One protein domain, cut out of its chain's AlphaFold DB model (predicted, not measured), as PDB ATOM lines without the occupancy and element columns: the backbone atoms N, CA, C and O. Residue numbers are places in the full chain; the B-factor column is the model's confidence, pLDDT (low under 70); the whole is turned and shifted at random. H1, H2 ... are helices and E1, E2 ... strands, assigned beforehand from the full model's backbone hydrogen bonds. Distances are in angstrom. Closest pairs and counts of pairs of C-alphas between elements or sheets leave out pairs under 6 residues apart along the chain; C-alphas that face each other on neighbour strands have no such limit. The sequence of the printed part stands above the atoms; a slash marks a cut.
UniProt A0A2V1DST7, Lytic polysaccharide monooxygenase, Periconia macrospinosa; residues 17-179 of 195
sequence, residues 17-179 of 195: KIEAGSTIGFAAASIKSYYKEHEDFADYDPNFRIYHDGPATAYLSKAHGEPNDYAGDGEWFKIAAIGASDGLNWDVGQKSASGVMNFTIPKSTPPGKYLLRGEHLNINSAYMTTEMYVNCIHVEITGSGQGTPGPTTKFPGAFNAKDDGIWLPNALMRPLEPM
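What this domain is: This is residues 17 to 179 of the 195 residues of the protein "Lytic polysaccharide monooxygenase" of Periconia macrospinosa (UniProt A0A2V1DST7). Little of this domain is regular; a strongly twisted sheet, E1 E7 E6 E3 E4, mixed, is crossed over one face by antiparallel E2 and E5, a mostly strand sandwich, two sheets face to face, while residues 31 to 42 reach outward. The 163 printed residues run E1 to E7, then H1: compact, radius of gyration of the C-alphas 16.9 A, spans 46, 39 and 27 A.

How they stand to each other: Hairpin E6, residues 112 to 122, and E7, 131 to 142, has N 114 and O 139 2.8 A apart. E3, 56 to 62, and edge strand E4, 76 to 82, form another. The closest C-alphas of E4 and E5, 100 to 104, those of Ala 80 and Phe 103, are 6.2 A apart. H1, 169 to 173, is not on the sheet; its O i to N i+4 pair is within hydrogen-bond range.

Where its parts are: E1, 17 to 19, begins at C-alpha (21.517, 42.579, 88.657). E2 is residues 23 to 27. E7 spans 33.2 A, E6 31.9 A.

The domain as a whole: The printed part has no cut. Links E2 to E3 and E7 to H1 are long. Residues 31 to 42 and 175 have pLDDT under 70.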
ATOM      1  N   LYS A  17      21.598  41.554  89.709       98.25
ATOM      2  CA  LYS A  17      21.517  42.579  88.657       98.25
ATOM      3  C   LYS A  17      21.335  43.961  89.276       98.25
ATOM      4  O   LYS A  17      20.411  44.155  90.062       98.25
ATOM      5  N   ILE A  18      22.186  44.914  88.901       97.69
ATOM      6  CA  ILE A  18      22.174  46.284  89.433       97.69
ATOM      7  C   ILE A  18      22.331  47.271  88.278       97.69
ATOM      8  O   ILE A  18      23.249  47.145  87.474       97.69
ATOM      9  N   GLU A  19      21.470  48.280  88.203       98.38
ATOM     10  CA  GLU A  19      21.623  49.360  87.224       98.38
ATOM     11  C   GLU A  19      22.713  50.345  87.666       98.38
ATOM     12  O   GLU A  19      22.723  50.794  88.816       98.38
ATOM     13  N   ALA A  20      23.621  50.719  86.759       98.31
ATOM     14  CA  ALA A  20      24.593  51.777  87.020       98.31
ATOM     15  C   ALA A  20      23.889  53.074  87.478       98.31
ATOM     16  O   ALA A  20      22.931  53.535  86.862       98.31
ATOM     17  N   GLY A  21      24.369  53.687  88.561       97.62
ATOM     18  CA  GLY A  21      23.724  54.829  89.220       97.62
ATOM     19  C   GLY A  21      22.842  54.466  90.413       97.62
ATOM     20  O   GLY A  21      22.463  55.366  91.162       97.62
ATOM     21  N   SER A  22      22.530  53.183  90.605       97.88
ATOM     22  CA  SER A  22      21.787  52.706  91.772       97.88
ATOM     23  C   SER A  22      22.683  52.600  93.008       97.88
ATOM     24  O   SER A  22      23.906  52.459  92.911       97.88
ATOM     25  N   THR A  23      22.054  52.645  94.182       97.31
ATOM     26  CA  THR A  23      22.713  52.442  95.477       97.31
ATOM     27  C   THR A  23      22.466  51.025  95.970       97.31
ATOM     28  O   THR A  23      21.339  50.536  95.925       97.31
ATOM     29  N   ILE A  24      23.520  50.387  96.470       95.44
ATOM     30  CA  ILE A  24      23.479  49.085  97.125       95.44
ATOM     31  C   ILE A  24      23.963  49.209  98.571       95.44
ATOM     32  O   ILE A  24      24.951  49.889  98.847       95.44
ATOM     33  N   GLY A  25      23.253  48.552  99.486       93.31
ATOM     34  CA  GLY A  25      23.605  48.485 100.899       93.31
ATOM     35  C   GLY A  25      24.342  47.191 101.237       93.31
ATOM     36  O   GLY A  25      23.864  46.105 100.922       93.31
ATOM     37  N   PHE A  26      25.477  47.307 101.918       92.56
ATOM     38  CA  PHE A  26      26.151  46.205 102.601       92.56
ATOM     39  C   PHE A  26      25.775  46.255 104.078       92.56
ATOM     40  O   PHE A  26      26.246  47.123 104.814       92.56
ATOM     41  N   ALA A  27      24.905  45.342 104.498       88.50
ATOM     42  CA  ALA A  27      24.485  45.218 105.884       88.50
ATOM     43  C   ALA A  27      25.399  44.266 106.658       88.50
ATOM     44  O   ALA A  27      25.784  43.211 106.151       88.50
ATOM     45  N   ALA A  28      25.702  44.615 107.905       83.50
ATOM     46  CA  ALA A  28      26.270  43.667 108.851       83.50
ATOM     47  C   ALA A  28      25.152  42.868 109.538       83.50
ATOM     48  O   ALA A  28      24.055  43.376 109.766       83.50
ATOM     49  N   ALA A  29      25.444  41.616 109.877       77.88
ATOM     50  CA  ALA A  29      24.543  40.741 110.615       77.88
ATOM     51  C   ALA A  29      25.310  40.023 111.732       77.88
ATOM     52  O   ALA A  29      26.522  39.814 111.633       77.88
ATOM     53  N   SER A  30      24.597  39.627 112.787       71.31
ATOM     54  CA  SER A  30      25.163  38.794 113.848       71.31
ATOM     55  C   SER A  30      25.132  37.320 113.455       71.31
ATOM     56  O   SER A  30      24.139  36.823 112.918       71.31
ATOM     57  N   ILE A  31      26.180  36.591 113.828       67.81
ATOM     58  CA  ILE A  31      26.096  35.136 113.969       67.81
ATOM     59  C   ILE A  31      25.282  34.820 115.231       67.81
ATOM     60  O   ILE A  31      25.442  35.491 116.254       67.81
ATOM     61  N   LYS A  32      24.384  33.830 115.176       64.81
ATOM     62  CA  LYS A  32      23.591  33.419 116.352       64.81
ATOM     63  C   LYS A  32      24.423  32.632 117.369       64.81
ATOM     64  O   LYS A  32      24.097  32.616 118.554       64.81
ATOM     65  N   SER A  33      25.501  31.989 116.918       59.25
ATOM     66  CA  SER A  33      26.420  31.214 117.752       59.25
ATOM     67  C   SER A  33      27.808  31.129 117.118       59.25
ATOM     68  O   SER A  33      27.940  30.817 115.937       59.25
ATOM     69  N   TYR A  34      28.850  31.332 117.928       55.09
ATOM     70  CA  TYR A  34      30.263  31.252 117.526       55.09
ATOM     71  C   TYR A  34      30.682  29.869 116.988       55.09
ATOM     72  O   TYR A  34      31.675  29.747 116.283       55.09
ATOM     73  N   TYR A  35      29.930  28.807 117.295       54.88
ATOM     74  CA  TYR A  35      30.327  27.427 116.984       54.88
ATOM     75  C   TYR A  35      29.790  26.891 115.648       54.88
ATOM     76  O   TYR A  35      30.141  25.776 115.263       54.88
ATOM     77  N   LYS A  36      28.920  27.640 114.958       54.69
ATOM     78  CA  LYS A  36      28.213  27.176 113.753       54.69
ATOM     79  C   LYS A  36      28.064  28.278 112.701       54.69
ATOM     80  O   LYS A  36      26.972  28.526 112.199       54.69
ATOM     81  N   GLU A  37      29.174  28.920 112.340       53.56
ATOM     82  CA  GLU A  37      29.208  30.002 111.338       53.56
ATOM     83  C   GLU A  37      28.579  29.613 109.983       53.56
ATOM     84  O   GLU A  37      28.110  30.482 109.261       53.56
ATOM     85  N   HIS A  38      28.520  28.319 109.641       55.09
ATOM     86  CA  HIS A  38      27.902  27.832 108.401       55.09
ATOM     87  C   HIS A  38      26.406  27.494 108.508       55.09
ATOM     88  O   HIS A  38      25.778  27.275 107.476       55.09
ATOM     89  N   GLU A  39      25.830  27.420 109.714       53.34
ATOM     90  CA  GLU A  39      24.462  26.908 109.915       53.34
ATOM     91  C   GLU A  39      23.494  27.937 110.518       53.34
ATOM     92  O   GLU A  39      22.294  27.676 110.526       53.34
ATOM     93  N   ASP A  40      23.972  29.081 111.030       56.03
ATOM     94  CA  ASP A  40      23.127  29.948 111.864       56.03
ATOM     95  C   ASP A  40      23.441  31.452 111.726       56.03
ATOM     96  O   ASP A  40      23.803  32.152 112.682       56.03
ATOM     97  N   PHE A  41      23.276  31.975 110.509       61.53
ATOM     98  CA  PHE A  41      23.118  33.418 110.322       61.53
ATOM     99  C   PHE A  41      21.729  33.840 110.818       61.53
ATOM    100  O   PHE A  41      20.721  33.159 110.593       61.53
ATOM    101  N   ALA A  42      21.661  34.948 111.554       66.06
ATOM    102  CA  ALA A  42      20.377  35.594 111.774       66.06
ATOM    103  C   ALA A  42      19.871  36.179 110.453       66.06
ATOM    104  O   ALA A  42      20.671  36.636 109.634       66.06
ATOM    105  N   ASP A  43      18.550  36.183 110.269       73.81
ATOM    106  CA  ASP A  43      17.947  37.040 109.254       73.81
ATOM    107  C   ASP A  43      18.414  38.480 109.484       73.81
ATOM    108  O   ASP A  43      18.715  38.879 110.616       73.81
ATOM    109  N   TYR A  44      18.488  39.260 108.407       79.38
ATOM    110  CA  TYR A  44      18.869  40.662 108.508       79.38
ATOM    111  C   TYR A  44      17.944  41.401 109.490       79.38
ATOM    112  O   TYR A  44      16.738  41.509 109.263       79.38
ATOM    113  N   ASP A  45      18.528  41.929 110.565       82.56
ATOM    114  CA  ASP A  45      17.858  42.830 111.495       82.56
ATOM    115  C   ASP A  45      18.208  44.275 111.113       82.56
ATOM    116  O   ASP A  45      19.364  44.678 111.265       82.56
ATOM    117  N   PRO A  46      17.241  45.088 110.652       80.31
ATOM    118  CA  PRO A  46      17.492  46.487 110.312       80.31
ATOM    119  C   PRO A  46      17.897  47.350 111.515       80.31
ATOM    120  O   PRO A  46      18.342  48.480 111.326       80.31
ATOM    121  N   ASN A  47      17.746  46.844 112.743       82.25
ATOM    122  CA  ASN A  47      18.212  47.503 113.960       82.25
ATOM    123  C   ASN A  47      19.622  47.069 114.370       82.25
ATOM    124  O   ASN A  47      20.166  47.638 115.324       82.25
ATOM    125  N   PHE A  48      20.220  46.085 113.685       83.75
ATOM    126  CA  PHE A  48      21.606  45.716 113.920       83.75
ATOM    127  C   PHE A  48      22.504  46.918 113.630       83.75
ATOM    128  O   PHE A  48      22.330  47.632 112.642       83.75
ATOM    129  N   ARG A  49      23.481  47.149 114.505       83.38
ATOM    130  CA  ARG A  49      24.451  48.236 114.368       83.38
ATOM    131  C   ARG A  49      25.834  47.639 114.244       83.38
ATOM    132  O   ARG A  49      26.176  46.712 114.975       83.38
ATOM    133  N   ILE A  50      26.639  48.203 113.353       89.00
ATOM    134  CA  ILE A  50      28.058  47.880 113.311       89.00
ATOM    135  C   ILE A  50      28.674  48.413 114.612       89.00
ATOM    136  O   ILE A  50      28.561  49.596 114.913       89.00
ATOM    137  N   TYR A  51      29.260  47.528 115.421       87.50
ATOM    138  CA  TYR A  51      29.790  47.896 116.741       87.50
ATOM    139  C   TYR A  51      31.083  48.707 116.671       87.50
ATOM    140  O   TYR A  51      31.336  49.522 117.552       87.50
ATOM    141  N   HIS A  52      31.903  48.481 115.649       91.69
ATOM    142  CA  HIS A  52      33.125  49.244 115.456       91.69
ATOM    143  C   HIS A  52      32.826  50.527 114.684       91.69
ATOM    144  O   HIS A  52      32.179  50.501 113.639       91.69
ATOM    145  N   ASP A  53      33.283  51.662 115.209       91.69
ATOM    146  CA  ASP A  53      33.292  52.895 114.433       91.69
ATOM    147  C   ASP A  53      34.430  52.839 113.422       91.69
ATOM    148  O   ASP A  53      35.556  52.463 113.752       91.69
ATOM    149  N   GLY A  54      34.154  53.261 112.195       94.25
ATOM    150  CA  GLY A  54      35.194  53.270 111.189       94.25
ATOM    151  C   GLY A  54      34.690  53.528 109.786       94.25
ATOM    152  O   GLY A  54      33.488  53.466 109.526       94.25
ATOM    153  N   PRO A  55      35.600  53.821 108.855       96.06
ATOM    154  CA  PRO A  55      35.219  54.122 107.495       96.06
ATOM    155  C   PRO A  55      34.802  52.873 106.720       96.06
ATOM    156  O   PRO A  55      34.973  51.728 107.159       96.06
ATOM    157  N   ALA A  56      34.291  53.111 105.516       97.12
ATOM    158  CA  ALA A  56      33.934  52.062 104.580       97.12
ATOM    159  C   ALA A  56      34.374  52.388 103.150       97.12
ATOM    160  O   ALA A  56      34.404  53.548 102.750       97.12
ATOM    161  N   THR A  57      34.700  51.375 102.352       97.75
ATOM    162  CA  THR A  57      35.013  51.541 100.919       97.75
ATOM    163  C   THR A  57      34.353  50.461 100.082       97.75
ATOM    164  O   THR A  57      34.017  49.389 100.583       97.75
ATOM    165  N   ALA A  58      34.181  50.744  98.792       98.12
ATOM    166  CA  ALA A  58      33.724  49.758  97.827       98.12
ATOM    167  C   ALA A  58      34.554  49.788  96.546       98.12
ATOM    168  O   ALA A  58      34.971  50.857  96.090       98.12
ATOM    169  N   TYR A  59      34.756  48.612  95.954       98.56
ATOM    170  CA  TYR A  59      35.514  48.420  94.721       98.56
ATOM    171  C   TYR A  59      34.791  47.470  93.781       98.56
ATOM    172  O   TYR A  59      34.172  46.502  94.219       98.56
ATOM    173  N   LEU A  60      34.959  47.691  92.484       98.56
ATOM    174  CA  LEU A  60      34.535  46.761  91.448       98.56
ATOM    175  C   LEU A  60      35.759  46.171  90.750       98.56
ATOM    176  O   LEU A  60      36.733  46.878  90.493       98.56
ATOM    177  N   SER A  61      35.676  44.889  90.405       98.44
ATOM    178  CA  SER A  61      36.589  44.247  89.459       98.44
ATOM    179  C   SER A  61      35.805  43.464  88.422       98.44
ATOM    180  O   SER A  61      34.905  42.693  88.768       98.44
ATOM    181  N   LYS A  62      36.111  43.693  87.143       98.25
ATOM    182  CA  LYS A  62      35.388  43.077  86.028       98.25
ATOM    183  C   LYS A  62      35.793  41.614  85.900       98.25
ATOM    184  O   LYS A  62      36.971  41.311  85.745       98.25
ATOM    185  N   ALA A  63      34.810  40.719  85.919       97.38
ATOM    186  CA  ALA A  63      35.054  39.297  85.748       97.38
ATOM    187  C   ALA A  63      35.400  38.975  84.288       97.38
ATOM    188  O   ALA A  63      34.754  39.460  83.355       97.38
ATOM    189  N   HIS A  64      36.382  38.098  84.087       94.31
ATOM    190  CA  HIS A  64      36.727  37.538  82.777       94.31
ATOM    191  C   HIS A  64      35.870  36.299  82.451       94.31
ATOM    192  O   HIS A  64      36.389  35.273  82.026       94.31
ATOM    193  N   GLY A  65      34.557  36.377  82.696       93.75
ATOM    194  CA  GLY A  65      33.632  35.247  82.598       93.75
ATOM    195  C   GLY A  65      32.537  35.308  83.660       93.75
ATOM    196  O   GLY A  65      32.053  36.392  84.002       93.75
ATOM    197  N   GLU A  66      32.150  34.146  84.183       95.50
ATOM    198  CA  GLU A  66      31.207  34.055  85.295       95.50
ATOM    199  C   GLU A  66      31.882  34.428  86.626       95.50
ATOM    200  O   GLU A  66      32.965  33.923  86.923       95.50
ATOM    201  N   PRO A  67      31.247  35.261  87.473       95.62
ATOM    202  CA  PRO A  67      31.779  35.607  88.790       95.62
ATOM    203  C   PRO A  67      32.076  34.406  89.695       95.62
ATOM    204  O   PRO A  67      33.018  34.464  90.475       95.62
ATOM    205  N   ASN A  68      31.332  33.301  89.559       95.12
ATOM    206  CA  ASN A  68      31.573  32.073  90.330       95.12
ATOM    207  C   ASN A  68      32.932  31.414  90.040       95.12
ATOM    208  O   ASN A  68      33.458  30.733  90.915       95.12
ATOM    209  N   ASP A  69      33.509  31.655  88.862       95.25
ATOM    210  CA  ASP A  69      34.813  31.116  88.456       95.25
ATOM    211  C   ASP A  69      35.931  32.168  88.550       95.25
ATOM    212  O   ASP A  69      37.095  31.890  88.254       95.25
ATOM    213  N   TYR A  70      35.592  33.399  88.936       95.88
ATOM    214  CA  TYR A  70      36.523  34.513  88.933       95.88
ATOM    215  C   TYR A  70      37.149  34.709  90.313       95.88
ATOM    216  O   TYR A  70      36.513  35.188  91.247       95.88
ATOM    217  N   ALA A  71      38.442  34.407  90.411       93.94
ATOM    218  CA  ALA A  71      39.205  34.525  91.649       93.94
ATOM    219  C   ALA A  71      39.412  35.974  92.120       93.94
ATOM    220  O   ALA A  71      39.933  36.171  93.212       93.94
ATOM    221  N   GLY A  72      39.060  36.984  91.314       95.19
ATOM    222  CA  GLY A  72      39.292  38.398  91.622       95.19
ATOM    223  C   GLY A  72      40.710  38.897  91.308       95.19
ATOM    224  O   GLY A  72      41.073  40.014  91.658       95.19
ATOM    225  N   ASP A  73      41.527  38.109  90.618       94.25
ATOM    226  CA  ASP A  73      42.934  38.381  90.287       94.25
ATOM    227  C   ASP A  73      43.165  39.480  89.223       94.25
ATOM    228  O   ASP A  73      44.302  39.739  88.815       94.25
ATOM    229  N   GLY A  74      42.095  40.155  88.798       95.69
ATOM    230  CA  GLY A  74      42.129  41.281  87.863       95.69
ATOM    231  C   GLY A  74      42.293  42.644  88.542       95.69
ATOM    232  O   GLY A  74      42.682  42.759  89.705       95.69
ATOM    233  N   GLU A  75      42.008  43.691  87.772       97.88
ATOM    234  CA  GLU A  75      42.130  45.084  88.198       97.88
ATOM    235  C   GLU A  75      40.891  45.549  88.974       97.88
ATOM    236  O   GLU A  75      39.761  45.449  88.495       97.88
ATOM    237  N   TRP A  76      41.119  46.135  90.147       98.50
ATOM    238  CA  TRP A  76      40.090  46.711  91.005       98.50
ATOM    239  C   TRP A  76      40.115  48.232  90.927       98.50
ATOM    240  O   TRP A  76      41.172  48.839  91.082       98.50
ATOM    241  N   PHE A  77      38.955  48.862  90.774       98.56
ATOM    242  CA  PHE A  77      38.801  50.312  90.898       98.56
ATOM    243  C   PHE A  77      37.874  50.645  92.062       98.56
ATOM    244  O   PHE A  77      36.864  49.974  92.283       98.56
ATOM    245  N   LYS A  78      38.232  51.677  92.830       98.56
ATOM    246  CA  LYS A  78      37.438  52.148  93.968       98.56
ATOM    247  C   LYS A  78      36.252  52.954  93.451       98.56
ATOM    248  O   LYS A  78      36.439  53.843  92.629       98.56
ATOM    249  N   ILE A  79      35.050  52.673  93.944       98.38
ATOM    250  CA  ILE A  79      33.822  53.394  93.569       98.38
ATOM    251  C   ILE A  79      33.262  54.260  94.696       98.38
ATOM    252  O   ILE A  79      32.484  55.172  94.438       98.38
ATOM    253  N   ALA A  80      33.656  53.993  95.942       97.81
ATOM    254  CA  ALA A  80      33.201  54.760  97.091       97.81
ATOM    255  C   ALA A  80      34.208  54.709  98.243       97.81
ATOM    256  O   ALA A  80      34.883  53.698  98.449       97.81
ATOM    257  N   ALA A  81      34.240  55.798  99.007       97.38
ATOM    258  CA  ALA A  81      34.870  55.911 100.312       97.38
ATOM    259  C   ALA A  81      33.927  56.714 101.217       97.38
ATOM    260  O   ALA A  81      33.480  57.796 100.840       97.38
ATOM    261  N   ILE A  82      33.598  56.158 102.378       95.94
ATOM    262  CA  ILE A  82      32.771  56.773 103.413       95.94
ATOM    263  C   ILE A  82      33.692  57.028 104.604       95.94
ATOM    264  O   ILE A  82      34.227  56.078 105.174       95.94
ATOM    265  N   GLY A  83      33.906  58.303 104.922       95.12
ATOM    266  CA  GLY A  83      34.762  58.759 106.016       95.12
ATOM    267  C   GLY A  83      33.957  59.287 107.206       95.12
ATOM    268  O   GLY A  83      32.939  58.709 107.584       95.12
ATOM    269  N   ALA A  84      34.437  60.374 107.811       94.62
ATOM    270  CA  ALA A  84      33.735  61.111 108.861       94.62
ATOM    271  C   ALA A  84      33.308  62.478 108.321       94.62
ATOM    272  O   ALA A  84      34.124  63.397 108.251       94.62
ATOM    273  N   SER A  85      32.051  62.640 107.913       94.31
ATOM    274  CA  SER A  85      31.585  63.873 107.259       94.31
ATOM    275  C   SER A  85      31.746  65.138 108.123       94.31
ATOM    276  O   SER A  85      32.006  66.227 107.595       94.31
ATOM    277  N   ASP A  86      31.656  64.991 109.446       92.88
ATOM    278  CA  ASP A  86      31.874  66.045 110.445       92.88
ATOM    279  C   ASP A  86      33.350  66.199 110.867       92.88
ATOM    280  O   ASP A  86      33.677  67.107 111.628       92.88
ATOM    281  N   GLY A  87      34.244  65.338 110.366       92.38
ATOM    282  CA  GLY A  87      35.659  65.270 110.733       92.38
ATOM    283  C   GLY A  87      35.928  64.724 112.138       92.38
ATOM    284  O   GLY A  87      37.067  64.787 112.586       92.38
ATOM    285  N   LEU A  88      34.921  64.214 112.847       90.12
ATOM    286  CA  LEU A  88      35.005  63.826 114.256       90.12
ATOM    287  C   LEU A  88      34.486  62.403 114.505       90.12
ATOM    288  O   LEU A  88      35.107  61.629 115.234       90.12
ATOM    289  N   ASN A  89      33.350  62.053 113.907       90.75
ATOM    290  CA  ASN A  89      32.676  60.775 114.061       90.75
ATOM    291  C   ASN A  89      32.560  60.092 112.702       90.75
ATOM    292  O   ASN A  89      32.096  60.684 111.732       90.75
ATOM    293  N   TRP A  90      32.960  58.825 112.640       93.44
ATOM    294  CA  TRP A  90      32.768  58.023 111.440       93.44
ATOM    295  C   TRP A  90      31.283  57.930 111.081       93.44
ATOM    296  O   TRP A  90      30.437  57.712 111.951       93.44
ATOM    297  N   ASP A  91      30.971  58.045 109.788       94.00
ATOM    298  CA  ASP A  91      29.588  57.968 109.306       94.00
ATOM    299  C   ASP A  91      29.043  56.522 109.353       94.00
ATOM    300  O   ASP A  91      27.839  56.288 109.221       94.00
ATOM    301  N   VAL A  92      29.904  55.529 109.604       93.12
ATOM    302  CA  VAL A  92      29.558  54.110 109.769       93.12
ATOM    303  C   VAL A  92      30.025  53.620 111.143       93.12
ATOM    304  O   VAL A  92      31.164  53.867 111.541       93.12
ATOM    305  N   GLY A  93      29.144  52.905 111.850       89.88
ATOM    306  CA  GLY A  93      29.448  52.304 113.145       89.88
ATOM    307  C   GLY A  93      28.451  52.637 114.250       89.88
ATOM    308  O   GLY A  93      27.291  53.001 114.018       89.88
ATOM    309  N   GLN A  94      28.924  52.496 115.484       86.75
ATOM    310  CA  GLN A  94      28.117  52.591 116.689       86.75
ATOM    311  C   GLN A  94      27.614  54.017 116.921       86.75
ATOM    312  O   GLN A  94      26.442  54.198 117.267       86.75
ATOM    313  N   LYS A  95      28.467  55.025 116.714       85.69
ATOM    314  CA  LYS A  95      28.130  56.439 116.948       85.69
ATOM    315  C   LYS A  95      27.118  56.983 115.950       85.69
ATOM    316  O   LYS A  95      26.226  57.725 116.348       85.69
ATOM    317  N   SER A  96      27.220  56.583 114.682       84.94
ATOM    318  CA  SER A  96      26.240  56.944 113.651       84.94
ATOM    319  C   SER A  96      24.976  56.078 113.698       84.94
ATOM    320  O   SER A  96      24.042  56.314 112.933       84.94
ATOM    321  N   ALA A  97      24.929  55.086 114.599       83.44
ATOM    322  CA  ALA A  97      23.877  54.077 114.679       83.44
ATOM    323  C   ALA A  97      23.618  53.376 113.331       83.44
ATOM    324  O   ALA A  97      22.490  52.972 113.047       83.44
ATOM    325  N   SER A  98      24.663  53.228 112.512       82.88
ATOM    326  CA  SER A  98      24.565  52.670 111.168       82.88
ATOM    327  C   SER A  98      24.914  51.181 111.155       82.88
ATOM    328  O   SER A  98      25.993  50.765 111.582       82.88
ATOM    329  N   GLY A  99      23.987  50.368 110.650       82.88
ATOM    330  CA  GLY A  99      24.186  48.942 110.368       82.88
ATOM    331  C   GLY A  99      24.520  48.630 108.910       82.88
ATOM    332  O   GLY A  99      24.810  47.480 108.579       82.88
ATOM    333  N   VAL A 100      24.441  49.636 108.030       90.38
ATOM    334  CA  VAL A 100      24.467  49.453 106.575       90.38
ATOM    335  C   VAL A 100      25.403  50.462 105.927       90.38
ATOM    336  O   VAL A 100      25.260  51.672 106.095       90.38
ATOM    337  N   MET A 101      26.331  49.962 105.119       94.19
ATOM    338  CA  MET A 101      27.196  50.774 104.270       94.19
ATOM    339  C   MET A 101      26.550  50.915 102.896       94.19
ATOM    340  O   MET A 101      26.426  49.935 102.163       94.19
ATOM    341  N   ASN A 102      26.120  52.122 102.546       95.06
ATOM    342  CA  ASN A 102      25.470  52.386 101.266       95.06
ATOM    343  C   ASN A 102      26.483  52.900 100.243       95.06
ATOM    344  O   ASN A 102      27.118  53.930 100.458       95.06
ATOM    345  N   PHE A 103      26.588  52.218  99.105       96.75
ATOM    346  CA  PHE A 103      27.486  52.584  98.015       96.75
ATOM    347  C   PHE A 103      26.703  52.798  96.725       96.75
ATOM    348  O   PHE A 103      25.884  51.966  96.342       96.75
ATOM    349  N   THR A 104      26.974  53.897  96.027       97.62
ATOM    350  CA  THR A 104      26.393  54.162  94.708       97.62
ATOM    351  C   THR A 104      27.327  53.651  93.621       97.62
ATOM    352  O   THR A 104      28.509  53.992  93.602       97.62
ATOM    353  N   ILE A 105      26.796  52.863  92.687       98.19
ATOM    354  CA  ILE A 105      27.532  52.468  91.485       98.19
ATOM    355  C   ILE A 105      27.623  53.692  90.559       98.19
ATOM    356  O   ILE A 105      26.574  54.236  90.211       98.19
ATOM    357  N   PRO A 106      28.813  54.147  90.119       98.19
ATOM    358  CA  PRO A 106      28.916  55.284  89.208       98.19
ATOM    359  C   PRO A 106      28.098  55.058  87.931       98.19
ATOM    360  O   PRO A 106      28.150  53.979  87.341       98.19
ATOM    361  N   LYS A 107      27.350  56.071  87.475       98.25
ATOM    362  CA  LYS A 107      26.453  55.952  86.305       98.25
ATOM    363  C   LYS A 107      27.170  55.560  85.013       98.25
ATOM    364  O   LYS A 107      26.568  54.944  84.141       98.25
ATOM    365  N   SER A 108      28.442  55.923  84.873       98.19
ATOM    366  CA  SER A 108      29.245  55.589  83.696       98.19
ATOM    367  C   SER A 108      29.908  54.210  83.783       98.19
ATOM    368  O   SER A 108      30.595  53.833  82.836       98.19
ATOM    369  N   THR A 109      29.699  53.440  84.862       98.62
ATOM    370  CA  THR A 109      30.234  52.074  84.998       98.62
ATOM    371  C   THR A 109      29.832  51.233  83.787       98.62
ATOM    372  O   THR A 109      28.633  51.090  83.531       98.62
ATOM    373  N   PRO A 110      30.792  50.665  83.031       98.44
ATOM    374  CA  PRO A 110      30.461  49.841  81.880       98.44
ATOM    375  C   PRO A 110      29.637  48.616  82.276       98.44
ATOM    376  O   PRO A 110      29.969  47.970  83.276       98.44
ATOM    377  N   PRO A 111      28.629  48.220  81.485       98.50
ATOM    378  CA  PRO A 111      27.869  47.016  81.776       98.50
ATOM    379  C   PRO A 111      28.757  45.762  81.749       98.50
ATOM    380  O   PRO A 111      29.807  45.707  81.088       98.50
ATOM    381  N   GLY A 112      28.349  44.742  82.498       98.44
ATOM    382  CA  GLY A 112      29.039  43.456  82.581       98.44
ATOM    383  C   GLY A 112      28.986  42.830  83.968       98.44
ATOM    384  O   GLY A 112      28.366  43.365  84.882       98.44
ATOM    385  N   LYS A 113      29.659  41.691  84.119       98.62
ATOM    386  CA  LYS A 113      29.746  40.958  85.383       98.62
ATOM    387  C   LYS A 113      30.983  41.387  86.170       98.62
ATOM    388  O   LYS A 113      32.061  41.540  85.596       98.62
ATOM    389  N   TYR A 114      30.817  41.590  87.471       98.56
ATOM    390  CA  TYR A 114      31.851  42.075  88.377       98.56
ATOM    391  C   TYR A 114      31.790  41.336  89.715       98.56
ATOM    392  O   TYR A 114      30.735  40.853  90.131       98.56
ATOM    393  N   LEU A 115      32.917  41.330  90.423       98.19
ATOM    394  CA  LEU A 115      32.904  41.244  91.880       98.19
ATOM    395  C   LEU A 115      32.776  42.660  92.443       98.19
ATOM    396  O   LEU A 115      33.527  43.553  92.046       98.19
ATOM    397  N   LEU A 116      31.848  42.850  93.379       98.19
ATOM    398  CA  LEU A 116      31.725  44.065  94.178       98.19
ATOM    399  C   LEU A 116      32.213  43.777  95.594       98.19
ATOM    400  O   LEU A 116      31.584  43.025  96.332       98.19
ATOM    401  N   ARG A 117      33.341  44.383  95.954       97.69
ATOM    402  CA  ARG A 117      34.029  44.240  97.237       97.69
ATOM    403  C   ARG A 117      33.627  45.393  98.148       97.69
ATOM    404  O   ARG A 117      33.928  46.533  97.815       97.69
ATOM    405  N   GLY A 118      32.985  45.094  99.273       96.94
ATOM    406  CA  GLY A 118      32.680  46.055 100.337       96.94
ATOM    407  C   GLY A 118      33.638  45.885 101.515       96.94
ATOM    408  O   GLY A 118      33.980  44.756 101.881       96.94
ATOM    409  N   GLU A 119      34.078  46.995 102.100       95.94
ATOM    410  CA  GLU A 119      34.972  47.016 103.261       95.94
ATOM    411  C   GLU A 119      34.443  47.921 104.356       95.94
ATOM    412  O   GLU A 119      34.051  49.049 104.068       95.94
ATOM    413  N   HIS A 120      34.568  47.464 105.597       95.81
ATOM    414  CA  HIS A 120      34.536  48.288 106.796       95.81
ATOM    415  C   HIS A 120      35.841  48.091 107.566       95.81
ATOM    416  O   HIS A 120      36.295  46.956 107.732       95.81
ATOM    417  N   LEU A 121      36.445  49.178 108.038       95.56
ATOM    418  CA  LEU A 121      37.700  49.128 108.783       95.56
ATOM    419  C   LEU A 121      37.490  49.646 110.200       95.56
ATOM    420  O   LEU A 121      37.128  50.803 110.358       95.56
ATOM    421  N   ASN A 122      37.813  48.854 111.220       94.25
ATOM    422  CA  ASN A 122      38.018  49.389 112.566       94.25
ATOM    423  C   ASN A 122      39.442  49.955 112.637       94.25
ATOM    424  O   ASN A 122      40.387  49.234 112.975       94.25
ATOM    425  N   ILE A 123      39.621  51.210 112.213       92.12
ATOM    426  CA  ILE A 123      40.945  51.844 112.198       92.12
ATOM    427  C   ILE A 123      41.373  52.171 113.624       92.12
ATOM    428  O   ILE A 123      40.632  52.780 114.393       92.12
ATOM    429  N   ASN A 124      42.610  51.808 113.953       87.31
ATOM    430  CA  ASN A 124      43.193  52.038 115.266       87.31
ATOM    431  C   ASN A 124      44.365  53.034 115.195       87.31
ATOM    432  O   ASN A 124      45.031  53.167 114.167       87.31
ATOM    433  N   SER A 125      44.633  53.736 116.299       89.81
ATOM    434  CA  SER A 125      45.811  54.601 116.430       89.81
ATOM    435  C   SER A 125      47.098  53.814 116.687       89.81
ATOM    436  O   SER A 125      48.191  54.310 116.409       89.81
ATOM    437  N   ALA A 126      46.999  52.583 117.190       91.56
ATOM    438  CA  ALA A 126      48.128  51.681 117.336       91.56
ATOM    439  C   ALA A 126      48.512  51.048 115.988       91.56
ATOM    440  O   ALA A 126      47.679  50.717 115.146       91.56
ATOM    441  N   TYR A 127      49.816  50.900 115.775       92.38
ATOM    442  CA  TYR A 127      50.352  50.352 114.535       92.38
ATOM    443  C   TYR A 127      49.954  48.877 114.358       92.38
ATOM    444  O   TYR A 127      50.090  48.087 115.290       92.38
ATOM    445  N   MET A 128      49.517  48.503 113.148       90.62
ATOM    446  CA  MET A 128      49.130  47.133 112.759       90.62
ATOM    447  C   MET A 128      47.968  46.507 113.551       90.62
ATOM    448  O   MET A 128      47.822  45.286 113.548       90.62
ATOM    449  N   THR A 129      47.122  47.310 114.197       92.81
ATOM    450  CA  THR A 129      45.948  46.807 114.932       92.81
ATOM    451  C   THR A 129      44.611  47.127 114.261       92.81
ATOM    452  O   THR A 129      43.570  46.786 114.811       92.81
ATOM    453  N   THR A 130      44.620  47.745 113.075       93.81
ATOM    454  CA  THR A 130      43.407  47.973 112.277       93.81
ATOM    455  C   THR A 130      42.782  46.651 111.845       93.81
ATOM    456  O   THR A 130      43.435  45.822 111.206       93.81
ATOM    457  N   GLU A 131      41.501  46.468 112.156       93.50
ATOM    458  CA  GLU A 131      40.745  45.278 111.763       93.50
ATOM    459  C   GLU A 131      39.988  45.546 110.464       93.50
ATOM    460  O   GLU A 131      39.343  46.582 110.300       93.50
ATOM    461  N   MET A 132      40.066  44.602 109.526       92.88
ATOM    462  CA  MET A 132      39.457  44.732 108.205       92.88
ATOM    463  C   MET A 132      38.309  43.736 108.046       92.88
ATOM    464  O   MET A 132      38.539  42.526 107.970       92.88
ATOM    465  N   TYR A 133      37.084  44.240 107.936       93.00
ATOM    466  CA  TYR A 133      35.891  43.448 107.653       93.00
ATOM    467  C   TYR A 133      35.547  43.589 106.178       93.00
ATOM    468  O   TYR A 133      35.202  44.668 105.699       93.00
ATOM    469  N   VAL A 134      35.690  42.495 105.439       93.69
ATOM    470  CA  VAL A 134      35.644  42.506 103.980       93.69
ATOM    471  C   VAL A 134      34.790  41.362 103.476       93.69
ATOM    472  O   VAL A 134      34.945  40.226 103.926       93.69
ATOM    473  N   ASN A 135      33.958  41.649 102.478       93.31
ATOM    474  CA  ASN A 135      33.267  40.628 101.703       93.31
ATOM    475  C   ASN A 135      33.104  41.060 100.237       93.31
ATOM    476  O   ASN A 135      33.281  42.237  99.911       93.31
ATOM    477  N   CYS A 136      32.776  40.115  99.355       95.50
ATOM    478  CA  CYS A 136      32.412  40.409  97.974       95.50
ATOM    479  C   CYS A 136      31.089  39.758  97.609       95.50
ATOM    480  O   CYS A 136      30.793  38.647  98.039       95.50
ATOM    481  N   ILE A 137      30.357  40.414  96.719       95.50
ATOM    482  CA  ILE A 137      29.167  39.857  96.083       95.50
ATOM    483  C   ILE A 137      29.340  39.832  94.566       95.50
ATOM    484  O   ILE A 137      30.118  40.605  93.996       95.50
ATOM    485  N   HIS A 138      28.600  38.947  93.907       97.44
ATOM    486  CA  HIS A 138      28.567  38.862  92.453       97.44
ATOM    487  C   HIS A 138      27.506  39.815  91.921       97.44
ATOM    488  O   HIS A 138      26.346  39.746  92.334       97.44
ATOM    489  N   VAL A 139      27.891  40.689  90.993       98.38
ATOM    490  CA  VAL A 139      26.962  41.648  90.393       98.38
ATOM    491  C   VAL A 139      27.053  41.643  88.876       98.38
ATOM    492  O   VAL A 139      28.126  41.498  88.296       98.38
ATOM    493  N   GLU A 140      25.915  41.839  88.227       98.56
ATOM    494  CA  GLU A 140      25.829  42.179  86.813       98.56
ATOM    495  C   GLU A 140      25.365  43.631  86.714       98.56
ATOM    496  O   GLU A 140      24.205  43.950  86.990       98.56
ATOM    497  N   ILE A 141      26.293  44.516  86.350       98.56
ATOM    498  CA  ILE A 141      25.993  45.922  86.120       98.56
ATOM    499  C   ILE A 141      25.286  46.055  84.773       98.56
ATOM    500  O   ILE A 141      25.806  45.628  83.739       98.56
ATOM    501  N   THR A 142      24.106  46.664  84.792       98.56
ATOM    502  CA  THR A 142      23.295  46.980  83.615       98.56
ATOM    503  C   THR A 142      23.289  48.490  83.348       98.56
ATOM    504  O   THR A 142      23.785  49.286  84.148       98.56
ATOM    505  N   GLY A 143      22.747  48.891  82.197       96.94
ATOM    506  CA  GLY A 143      22.711  50.283  81.746       96.94
ATOM    507  C   GLY A 143      23.646  50.537  80.563       96.94
ATOM    508  O   GLY A 143      24.089  49.607  79.889       96.94
ATOM    509  N   SER A 144      23.915  51.811  80.286       96.56
ATOM    510  CA  SER A 144      24.636  52.260  79.087       96.56
ATOM    511  C   SER A 144      25.973  52.942  79.378       96.56
ATOM    512  O   SER A 144      26.534  53.559  78.472       96.56
ATOM    513  N   GLY A 145      26.498  52.835  80.604       96.75
ATOM    514  CA  GLY A 145      27.764  53.451  81.001       96.75
ATOM    515  C   GLY A 145      28.910  53.131  80.030       96.75
ATOM    516  O   GLY A 145      29.070  51.991  79.603       96.75
ATOM    517  N   GLN A 146      29.681  54.155  79.653       96.94
ATOM    518  CA  GLN A 146      30.817  54.068  78.715       96.94
ATOM    519  C   GLN A 146      32.121  54.599  79.336       96.94
ATOM    520  O   GLN A 146      33.050  54.977  78.626       96.94
ATOM    521  N   GLY A 147      32.175  54.704  80.664       97.75
ATOM    522  CA  GLY A 147      33.344  55.197  81.381       97.75
ATOM    523  C   GLY A 147      34.533  54.243  81.262       97.75
ATOM    524  O   GLY A 147      34.381  53.062  80.960       97.75
ATOM    525  N   THR A 148      35.736  54.750  81.523       97.94
ATOM    526  CA  THR A 148      36.946  53.922  81.647       97.94
ATOM    527  C   THR A 148      37.376  53.926  83.111       97.94
ATOM    528  O   THR A 148      37.909  54.942  83.562       97.94
ATOM    529  N   PRO A 149      37.114  52.850  83.876       97.94
ATOM    530  CA  PRO A 149      37.434  52.821  85.295       97.94
ATOM    531  C   PRO A 149      38.927  52.967  85.577       97.94
ATOM    532  O   PRO A 149      39.753  52.286  84.968       97.94
ATOM    533  N   GLY A 150      39.266  53.835  86.527       96.25
ATOM    534  CA  GLY A 150      40.637  54.043  86.974       96.25
ATOM    535  C   GLY A 150      40.773  55.230  87.939       96.25
ATOM    536  O   GLY A 150      39.853  56.042  88.030       96.25
ATOM    537  N   PRO A 151      41.909  55.367  88.643       97.69
ATOM    538  CA  PRO A 151      43.042  54.437  88.664       97.69
ATOM    539  C   PRO A 151      42.682  53.072  89.280       97.69
ATOM    540  O   PRO A 151      41.714  52.952  90.032       97.69
ATOM    541  N   THR A 152      43.438  52.030  88.924       98.12
ATOM    542  CA  THR A 152      43.198  50.650  89.379       98.12
ATOM    543  C   THR A 152      44.274  50.154  90.344       98.12
ATOM    544  O   THR A 152      45.321  50.778  90.524       98.12
ATOM    545  N   THR A 153      43.996  49.033  91.004       97.62
ATOM    546  CA  THR A 153      44.916  48.327  91.897       97.62
ATOM    547  C   THR A 153      44.654  46.821  91.897       97.62
ATOM    548  O   THR A 153      43.699  46.344  91.284       97.62
ATOM    549  N   LYS A 154      45.467  46.066  92.644       96.88
ATOM    550  CA  LYS A 154      45.299  44.626  92.868       96.88
ATOM    551  C   LYS A 154      45.189  44.287  94.348       96.88
ATOM    552  O   LYS A 154      45.790  44.935  95.207       96.88
ATOM    553  N   PHE A 155      44.461  43.214  94.642       94.44
ATOM    554  CA  PHE A 155      44.401  42.614  95.971       94.44
ATOM    555  C   PHE A 155      44.984  41.191  95.935       94.44
ATOM    556  O   PHE A 155      44.391  40.329  95.290       94.44
ATOM    557  N   PRO A 156      46.078  40.890  96.665       92.75
ATOM    558  CA  PRO A 156      46.860  41.778  97.534       92.75
ATOM    559  C   PRO A 156      47.718  42.790  96.751       92.75
ATOM    560  O   PRO A 156      48.016  42.580  95.580       92.75
ATOM    561  N   GLY A 157      48.133  43.868  97.424       92.12
ATOM    562  CA  GLY A 157      49.026  44.896  96.868       92.12
ATOM    563  C   GLY A 157      48.532  46.330  97.062       92.12
ATOM    564  O   GLY A 157      49.346  47.236  97.180       92.12
ATOM    565  N   ALA A 158      47.217  46.530  97.167       93.75
ATOM    566  CA  ALA A 158      46.626  47.859  97.292       93.75
ATOM    567  C   ALA A 158      46.972  48.608  98.588       93.75
ATOM    568  O   ALA A 158      46.891  49.832  98.589       93.75
ATOM    569  N   PHE A 159      47.293  47.890  99.672       93.12
ATOM    570  CA  PHE A 159      47.403  48.451 101.021       93.12
ATOM    571  C   PHE A 159      48.769  48.193 101.650       93.12
ATOM    572  O   PHE A 159      49.306  47.084 101.584       93.12
ATOM    573  N   ASN A 160      49.268  49.204 102.351       93.06
ATOM    574  CA  ASN A 160      50.374  49.137 103.288       93.06
ATOM    575  C   ASN A 160      49.876  49.452 104.706       93.06
ATOM    576  O   ASN A 160      49.022  50.309 104.908       93.06
ATOM    577  N   ALA A 161      50.461  48.805 105.717       90.94
ATOM    578  CA  ALA A 161      50.127  49.060 107.121       90.94
ATOM    579  C   ALA A 161      50.414  50.504 107.584       90.94
ATOM    580  O   ALA A 161      49.978  50.886 108.664       90.94
ATOM    581  N   LYS A 162      51.184  51.277 106.808       93.19
ATOM    582  CA  LYS A 162      51.480  52.692 107.057       93.19
ATOM    583  C   LYS A 162      50.657  53.660 106.208       93.19
ATOM    584  O   LYS A 162      50.892  54.854 106.319       93.19
ATOM    585  N   ASP A 163      49.762  53.175 105.351       94.00
ATOM    586  CA  ASP A 163      48.903  54.075 104.585       94.00
ATOM    587  C   ASP A 163      47.989  54.841 105.543       94.00
ATOM    588  O   ASP A 163      47.382  54.237 106.430       94.00
ATOM    589  N   ASP A 164      47.794  56.135 105.299       90.25
ATOM    590  CA  ASP A 164      46.865  56.973 106.079       90.25
ATOM    591  C   ASP A 164      45.396  56.522 105.908       90.25
ATOM    592  O   ASP A 164      44.498  56.914 106.643       90.25
ATOM    593  N   GLY A 165      45.130  55.627 104.953       92.56
ATOM    594  CA  GLY A 165      43.855  54.927 104.830       92.56
ATOM    595  C   GLY A 165      43.689  53.705 105.745       92.56
ATOM    596  O   GLY A 165      42.581  53.183 105.832       92.56
ATOM    597  N   ILE A 166      44.764  53.236 106.391       94.62
ATOM    598  CA  ILE A 166      44.821  52.020 107.222       94.62
ATOM    599  C   ILE A 166      45.265  52.330 108.654       94.62
ATOM    600  O   ILE A 166      44.804  51.660 109.574       94.62
ATOM    601  N   TRP A 167      46.138  53.317 108.869       94.19
ATOM    602  CA  TRP A 167      46.658  53.685 110.187       94.19
ATOM    603  C   TRP A 167      46.591  55.201 110.388       94.19
ATOM    604  O   TRP A 167      47.250  55.957 109.686       94.19
ATOM    605  N   LEU A 168      45.797  55.639 111.372       91.31
ATOM    606  CA  LEU A 168      45.510  57.054 111.643       91.31
ATOM    607  C   LEU A 168      45.912  57.438 113.080       91.31
ATOM    608  O   LEU A 168      45.048  57.725 113.914       91.31
ATOM    609  N   PRO A 169      47.214  57.431 113.423       89.06
ATOM    610  CA  PRO A 169      47.662  57.666 114.794       89.06
ATOM    611  C   PRO A 169      47.313  59.071 115.299       89.06
ATOM    612  O   PRO A 169      46.932  59.225 116.454       89.06
ATOM    613  N   ASN A 170      47.397  60.098 114.450       86.56
ATOM    614  CA  ASN A 170      47.182  61.484 114.871       86.56
ATOM    615  C   ASN A 170      45.695  61.816 115.020       86.56
ATOM    616  O   ASN A 170      45.277  62.234 116.102       86.56
ATOM    617  N   ALA A 171      44.904  61.573 113.970       84.12
ATOM    618  CA  ALA A 171      43.465  61.819 113.978       84.12
ATOM    619  C   ALA A 171      42.735  61.118 115.132       84.12
ATOM    620  O   ALA A 171      41.869  61.712 115.768       84.12
ATOM    621  N   LEU A 172      43.100  59.869 115.441       84.56
ATOM    622  CA  LEU A 172      42.387  59.078 116.448       84.56
ATOM    623  C   LEU A 172      42.885  59.306 117.885       84.56
ATOM    624  O   LEU A 172      42.157  59.012 118.830       84.56
ATOM    625  N   MET A 173      44.089  59.856 118.085       80.06
ATOM    626  CA  MET A 173      44.585  60.210 119.427       80.06
ATOM    627  C   MET A 173      44.144  61.599 119.909       80.06
ATOM    628  O   MET A 173      44.316  61.908 121.089       80.06
ATOM    629  N   ARG A 174      43.584  62.450 119.037       71.75
ATOM    630  CA  ARG A 174      43.140  63.812 119.396       71.75
ATOM    631  C   ARG A 174      41.668  64.060 119.017       71.75
ATOM    632  O   ARG A 174      41.387  65.000 118.283       71.75
ATOM    633  N   PRO A 175      40.709  63.276 119.545       66.12
ATOM    634  CA  PRO A 175      39.321  63.260 119.076       66.12
ATOM    635  C   PRO A 175      38.467  64.420 119.622       66.12
ATOM    636  O   PRO A 175      37.275  64.244 119.845       66.12
ATOM    637  N   LEU A 176      39.059  65.573 119.947       77.44
ATOM    638  CA  LEU A 176      38.330  66.693 120.562       77.44
ATOM    639  C   LEU A 176      37.931  67.780 119.558       77.44
ATOM    640  O   LEU A 176      37.090  68.613 119.882       77.44
ATOM    641  N   GLU A 177      38.495  67.760 118.351       85.75
ATOM    642  CA  GLU A 177      38.208  68.726 117.289       85.75
ATOM    643  C   GLU A 177      38.066  68.005 115.939       85.75
ATOM    644  O   GLU A 177      38.704  66.968 115.740       85.75
ATOM    645  N   PRO A 178      37.242  68.526 115.010       89.25
ATOM    646  CA  PRO A 178      37.178  68.021 113.644       89.25
ATOM    647  C   PRO A 178      38.547  68.005 112.956       89.25
ATOM    648  O   PRO A 178      39.244  69.018 112.908       89.25
ATOM    649  N   MET A 179      38.902  66.866 112.371       90.38
ATOM    650  CA  MET A 179      40.153  66.635 111.662       90.38
ATOM    651  C   MET A 179      39.907  66.527 110.157       90.38
ATOM    652  O   MET A 179      39.128  65.686 109.697       90.38
TER     653      MET A 179